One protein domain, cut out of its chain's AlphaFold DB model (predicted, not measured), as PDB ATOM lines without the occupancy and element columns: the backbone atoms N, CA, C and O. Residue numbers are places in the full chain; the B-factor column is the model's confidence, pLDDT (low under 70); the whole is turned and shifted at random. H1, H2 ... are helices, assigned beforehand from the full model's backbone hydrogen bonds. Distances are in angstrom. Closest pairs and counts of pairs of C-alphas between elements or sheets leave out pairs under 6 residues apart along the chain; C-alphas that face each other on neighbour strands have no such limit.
ATOM      1  N   THR A  48     -22.303 -39.921 -27.585       91.12
ATOM      2  CA  THR A  48     -21.144 -39.964 -26.689       91.12
ATOM      3  C   THR A  48     -21.454 -39.306 -25.353       91.12
ATOM      4  O   THR A  48     -21.911 -38.163 -25.317       91.12
ATOM      5  N   CYS A  49     -21.111 -39.974 -24.254       89.75
ATOM      6  CA  CYS A  49     -21.134 -39.379 -22.921       89.75
ATOM      7  C   CYS A  49     -20.196 -38.162 -22.863       89.75
ATOM      8  O   CYS A  49     -19.006 -38.269 -23.186       89.75
ATOM      9  N   SER A  50     -20.697 -37.018 -22.387       89.06
ATOM     10  CA  SER A  50     -19.909 -35.781 -22.294       89.06
ATOM     11  C   SER A  50     -18.689 -35.906 -21.380       89.06
ATOM     12  O   SER A  50     -17.700 -35.199 -21.585       89.06
ATOM     13  N   TRP A  51     -18.732 -36.821 -20.405       89.50
ATOM     14  CA  TRP A  51     -17.659 -37.011 -19.433       89.50
ATOM     15  C   TRP A  51     -16.644 -38.082 -19.857       89.50
ATOM     16  O   TRP A  51     -15.461 -37.769 -19.986       89.50
ATOM     17  N   CYS A  52     -17.073 -39.324 -20.101       91.06
ATOM     18  CA  CYS A  52     -16.152 -40.437 -20.376       91.06
ATOM     19  C   CYS A  52     -15.930 -40.740 -21.865       91.06
ATOM     20  O   CYS A  52     -15.127 -41.613 -22.175       91.06
ATOM     21  N   LYS A  53     -16.621 -40.043 -22.779       89.81
ATOM     22  CA  LYS A  53     -16.530 -40.219 -24.243       89.81
ATOM     23  C   LYS A  53     -16.937 -41.593 -24.791       89.81
ATOM     24  O   LYS A  53     -16.813 -41.804 -25.990       89.81
ATOM     25  N   ARG A  54     -17.481 -42.491 -23.964       91.62
ATOM     26  CA  ARG A  54     -18.083 -43.753 -24.427       91.62
ATOM     27  C   ARG A  54     -19.348 -43.498 -25.244       91.62
ATOM     28  O   ARG A  54     -20.096 -42.573 -24.914       91.62
ATOM     29  N   ALA A  55     -19.567 -44.318 -26.268       92.94
ATOM     30  CA  ALA A  55     -20.702 -44.242 -27.183       92.94
ATOM     31  C   ALA A  55     -21.810 -45.228 -26.778       92.94
ATOM     32  O   ALA A  55     -21.530 -46.342 -26.337       92.94
ATOM     33  N   PHE A  56     -23.070 -44.815 -26.917       93.44
ATOM     34  CA  PHE A  56     -24.242 -45.632 -26.603       93.44
ATOM     35  C   PHE A  56     -25.346 -45.413 -27.639       93.44
ATOM     36  O   PHE A  56     -25.581 -44.268 -28.032       93.44
ATOM     37  N   HIS A  57     -26.052 -46.470 -28.054       93.25
ATOM     38  CA  HIS A  57     -27.262 -46.306 -28.866       93.25
ATOM     39  C   HIS A  57     -28.386 -45.666 -28.040       93.25
ATOM     40  O   HIS A  57     -28.512 -45.986 -26.852       93.25
ATOM     41  N   PRO A  58     -29.255 -44.841 -28.653       88.06
ATOM     42  CA  PRO A  58     -30.439 -44.291 -27.987       88.06
ATOM     43  C   PRO A  58     -31.291 -45.371 -27.300       88.06
ATOM     44  O   PRO A  58     -31.729 -45.199 -26.165       88.06
ATOM     45  N   GLU A  59     -31.447 -46.519 -27.963       89.12
ATOM     46  CA  GLU A  59     -32.237 -47.659 -27.484       89.12
ATOM     47  C   GLU A  59     -31.602 -48.360 -26.272       89.12
ATOM     48  O   GLU A  59     -32.312 -48.808 -25.375       89.12
ATOM     49  N   CYS A  60     -30.266 -48.413 -26.203       90.06
ATOM     50  CA  CYS A  60     -29.544 -49.053 -25.096       90.06
ATOM     51  C   CYS A  60     -29.618 -48.235 -23.799       90.06
ATOM     52  O   CYS A  60     -29.609 -48.792 -22.704       90.06
ATOM     53  N   VAL A  61     -29.730 -46.909 -23.912       85.94
ATOM     54  CA  VAL A  61     -29.783 -46.006 -22.754       85.94
ATOM     55  C   VAL A  61     -31.158 -46.029 -22.070       85.94
ATOM     56  O   VAL A  61     -31.254 -45.671 -20.896       85.94
ATOM     57  N   GLY A  62     -32.217 -46.479 -22.757       76.94
ATOM     58  CA  GLY A  62     -33.563 -46.620 -22.184       76.94
ATOM     59  C   GLY A  62     -34.197 -45.299 -21.732       76.94
ATOM     60  O   GLY A  62     -35.092 -45.296 -20.889       76.94
ATOM     61  N   VAL A  63     -33.710 -44.173 -22.255       67.88
ATOM     62  CA  VAL A  63     -34.244 -42.834 -21.999       67.88
ATOM     63  C   VAL A  63     -34.828 -42.334 -23.310       67.88
ATOM     64  O   VAL A  63     -34.167 -42.464 -24.338       67.88
ATOM     65  N   ASP A  64     -36.025 -41.744 -23.266       63.84
ATOM     66  CA  ASP A  64     -36.593 -40.973 -24.377       63.84
ATOM     67  C   ASP A  64     -35.657 -39.796 -24.675       63.84
ATOM     68  O   ASP A  64     -35.778 -38.693 -24.131       63.84
ATOM     69  N   PHE A  65     -34.625 -40.073 -25.462       62.22
ATOM     70  CA  PHE A  65     -33.576 -39.129 -25.770       62.22
ATOM     71  C   PHE A  65     -34.176 -38.065 -26.680       62.22
ATOM     72  O   PHE A  65     -34.661 -38.369 -27.767       62.22
ATOM     73  N   ASN A  66     -34.174 -36.813 -26.223       63.22
ATOM     74  CA  ASN A  66     -34.614 -35.690 -27.035       63.22
ATOM     75  C   ASN A  66     -33.398 -35.109 -27.782       63.22
ATOM     76  O   ASN A  66     -32.617 -34.377 -27.165       63.22
ATOM     77  N   PRO A  67     -33.229 -35.391 -29.087       56.50
ATOM     78  CA  PRO A  67     -32.072 -34.940 -29.862       56.50
ATOM     79  C   PRO A  67     -31.993 -33.412 -30.009       56.50
ATOM     80  O   PRO A  67     -30.932 -32.882 -30.331       56.50
ATOM     81  N   GLU A  68     -33.079 -32.679 -29.739       54.66
ATOM     82  CA  GLU A  68     -33.088 -31.213 -29.792       54.66
ATOM     83  C   GLU A  68     -32.452 -30.564 -28.549       54.66
ATOM     84  O   GLU A  68     -32.069 -29.392 -28.576       54.66
ATOM     85  N   LEU A  69     -32.280 -31.321 -27.459       52.62
ATOM     86  CA  LEU A  69     -31.602 -30.876 -26.241       52.62
ATOM     87  C   LEU A  69     -30.133 -31.300 -26.297       52.62
ATOM     88  O   LEU A  69     -29.697 -32.232 -25.631       52.62
ATOM     89  N   ASN A  70     -29.365 -30.582 -27.113       49.47
ATOM     90  CA  ASN A  70     -27.939 -30.789 -27.373       49.47
ATOM     91  C   ASN A  70     -27.039 -30.415 -26.162       49.47
ATOM     92  O   ASN A  70     -26.080 -29.651 -26.297       49.47
ATOM     93  N   CYS A  71     -27.378 -30.879 -24.954       53.78
ATOM     94  CA  CYS A  71     -26.734 -30.481 -23.701       53.78
ATOM     95  C   CYS A  71     -26.337 -31.707 -22.859       53.78
ATOM     96  O   CYS A  71     -27.199 -32.448 -22.401       53.78
ATOM     97  N   ASP A  72     -25.035 -31.854 -22.599       78.62
ATOM     98  CA  ASP A  72     -24.424 -32.550 -21.453       78.62
ATOM     99  C   ASP A  72     -25.037 -33.890 -20.991       78.62
ATOM    100  O   ASP A  72     -25.163 -34.132 -19.790       78.62
ATOM    101  N   TRP A  73     -25.372 -34.798 -21.912       86.69
ATOM    102  CA  TRP A  73     -25.781 -36.148 -21.516       86.69
ATOM    103  C   TRP A  73     -24.617 -36.919 -20.865       86.69
ATOM    104  O   TRP A  73     -23.490 -36.958 -21.377       86.69
ATOM    105  N   LEU A  74     -24.899 -37.547 -19.721       87.94
ATOM    106  CA  LEU A  74     -23.979 -38.413 -18.987       87.94
ATOM    107  C   LEU A  74     -24.497 -39.850 -19.034       87.94
ATOM    108  O   LEU A  74     -25.674 -40.095 -18.781       87.94
ATOM    109  N   CYS A  75     -23.613 -40.812 -19.304       90.75
ATOM    110  CA  CYS A  75     -23.979 -42.221 -19.189       90.75
ATOM    111  C   CYS A  75     -24.293 -42.580 -17.731       90.75
ATOM    112  O   CYS A  75     -23.776 -41.953 -16.804       90.75
ATOM    113  N   ARG A  76     -25.084 -43.636 -17.514       86.31
ATOM    114  CA  ARG A  76     -25.538 -44.064 -16.178       86.31
ATOM    115  C   ARG A  76     -24.397 -44.229 -15.166       86.31
ATOM    116  O   ARG A  76     -24.557 -43.882 -14.003       86.31
ATOM    117  N   GLN A  77     -23.235 -44.723 -15.598       89.00
ATOM    118  CA  GLN A  77     -22.057 -44.847 -14.729       89.00
ATOM    119  C   GLN A  77     -21.510 -43.480 -14.299       89.00
ATOM    120  O   GLN A  77     -21.241 -43.268 -13.118       89.00
ATOM    121  N   CYS A  78     -21.375 -42.547 -15.242       90.12
ATOM    122  CA  CYS A  78     -20.945 -41.180 -14.966       90.12
ATOM    123  C   CYS A  78     -21.976 -40.416 -14.128       90.12
ATOM    124  O   CYS A  78     -21.590 -39.655 -13.250       90.12
ATOM    125  N   ASP A  79     -23.270 -40.639 -14.344       88.19
ATOM    126  CA  ASP A  79     -24.332 -40.027 -13.544       88.19
ATOM    127  C   ASP A  79     -24.314 -40.533 -12.091       88.19
ATOM    128  O   ASP A  79     -24.306 -39.740 -11.149       88.19
ATOM    129  N   ILE A  80     -24.153 -41.849 -11.886       84.12
ATOM    130  CA  ILE A  80     -23.961 -42.431 -10.547       84.12
ATOM    131  C   ILE A  80     -22.708 -41.851  -9.885       84.12
ATOM    132  O   ILE A  80     -22.786 -41.403  -8.743       84.12
ATOM    133  N   GLN A  81     -21.572 -41.795 -10.585       84.94
ATOM    134  CA  GLN A  81     -20.344 -41.203 -10.042       84.94
ATOM    135  C   GLN A  81     -20.521 -39.725  -9.682       84.94
ATOM    136  O   GLN A  81     -20.058 -39.302  -8.624       84.94
ATOM    137  N   ASN A  82     -21.226 -38.954 -10.511       81.88
ATOM    138  CA  ASN A  82     -21.518 -37.553 -10.234       81.88
ATOM    139  C   ASN A  82     -22.429 -37.408  -9.004       81.88
ATOM    140  O   ASN A  82     -22.189 -36.562  -8.145       81.88
ATOM    141  N   SER A  83     -23.433 -38.278  -8.872       75.75
ATOM    142  CA  SER A  83     -24.345 -38.296  -7.723       75.75
ATOM    143  C   SER A  83     -23.644 -38.700  -6.418       75.75
ATOM    144  O   SER A  83     -23.923 -38.128  -5.366       75.75
ATOM    145  N   LEU A  84     -22.691 -39.636  -6.476       73.00
ATOM    146  CA  LEU A  84     -21.884 -40.047  -5.327       73.00
ATOM    147  C   LEU A  84     -20.870 -38.969  -4.944       73.00
ATOM    148  O   LEU A  84     -20.716 -38.684  -3.761       73.00
ATOM    149  N   ALA A  85     -20.239 -38.313  -5.920       70.25
ATOM    150  CA  ALA A  85     -19.385 -37.157  -5.666       70.25
ATOM    151  C   ALA A  85     -20.173 -36.013  -5.004       70.25
ATOM    152  O   ALA A  85     -19.691 -35.408  -4.047       70.25
ATOM    153  N   ALA A  86     -21.409 -35.765  -5.451       67.19
ATOM    154  CA  ALA A  86     -22.295 -34.773  -4.848       67.19
ATOM    155  C   ALA A  86     -22.703 -35.132  -3.407       67.19
ATOM    156  O   ALA A  86     -22.795 -34.240  -2.569       67.19
ATOM    157  N   ARG A  87     -22.910 -36.419  -3.096       58.22
ATOM    158  CA  ARG A  87     -23.216 -36.883  -1.729       58.22
ATOM    159  C   ARG A  87     -22.000 -36.834  -0.806       58.22
ATOM    160  O   ARG A  87     -22.117 -36.354   0.313       58.22
ATOM    161  N   ASN A  88     -20.831 -37.242  -1.288       49.72
ATOM    162  CA  ASN A  88     -19.604 -37.244  -0.489       49.72
ATOM    163  C   ASN A  88     -19.114 -35.827  -0.153       49.72
ATOM    164  O   ASN A  88     -18.443 -35.644   0.854       49.72
ATOM    165  N   LEU A  89     -19.488 -34.808  -0.936       54.88
ATOM    166  CA  LEU A  89     -19.237 -33.398  -0.607       54.88
ATOM    167  C   LEU A  89     -20.043 -32.888   0.603       54.88
ATOM    168  O   LEU A  89     -19.707 -31.834   1.138       54.88
ATOM    169  N   VAL A  90     -21.089 -33.603   1.033       51.56
ATOM    170  CA  VAL A  90     -21.914 -33.223   2.194       51.56
ATOM    171  C   VAL A  90     -21.350 -33.788   3.506       51.56
ATOM    172  O   VAL A  90     -21.639 -33.240   4.563       51.56
TER     173      VAL A  90
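Overview. This is residues 48 to 90 of the 474 residues of the protein "PHD-type domain-containing protein" of Chromera velia CCMP2878 (UniProt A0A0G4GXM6). Little of this domain is regular structure: the helix H2 runs out of a body of loops, and its end sticks out with residues 83 to 90. The body folds back on itself in long loops and holds one short helical turn, H1. The printed part has 43 residues with two named helices, H1 then H2, and no named strand; the class is all helix, with 17 residues in named elements. It is loose, with a radius of gyration of the C-alphas of 11.6 A, and elongated, spanning 33 by 18 by 17 A.

Arrangement. In H2, residues 76 to 88, every O i to N i+4 pair is within hydrogen-bond range. H1, residues 58 to 61, is too short for such a pair; its one O i to N i+3 pair is within range. The two helices are only just apart, their closest C-alphas 8.1 A from each other.

Along the chain. H2 measures 18.1 A from C-alpha 76 at (-25.538, -44.064, -16.178) to C-alpha 88 at (-19.604, -37.244, -0.489). H1 begins at C-alpha 58, (-30.439, -44.291, -27.987), and measures 5.5 A.

Size, cuts and confidence. The C-alphas farthest apart, those of Glu 59 and Val 90, are 34.6 A apart. The printed part has no cut. The link from H1 to H2, residues 62 to 75, is long. The mean pLDDT of the printed part is 77.1; residues 63 to 71 and 86 to 90 are under 70.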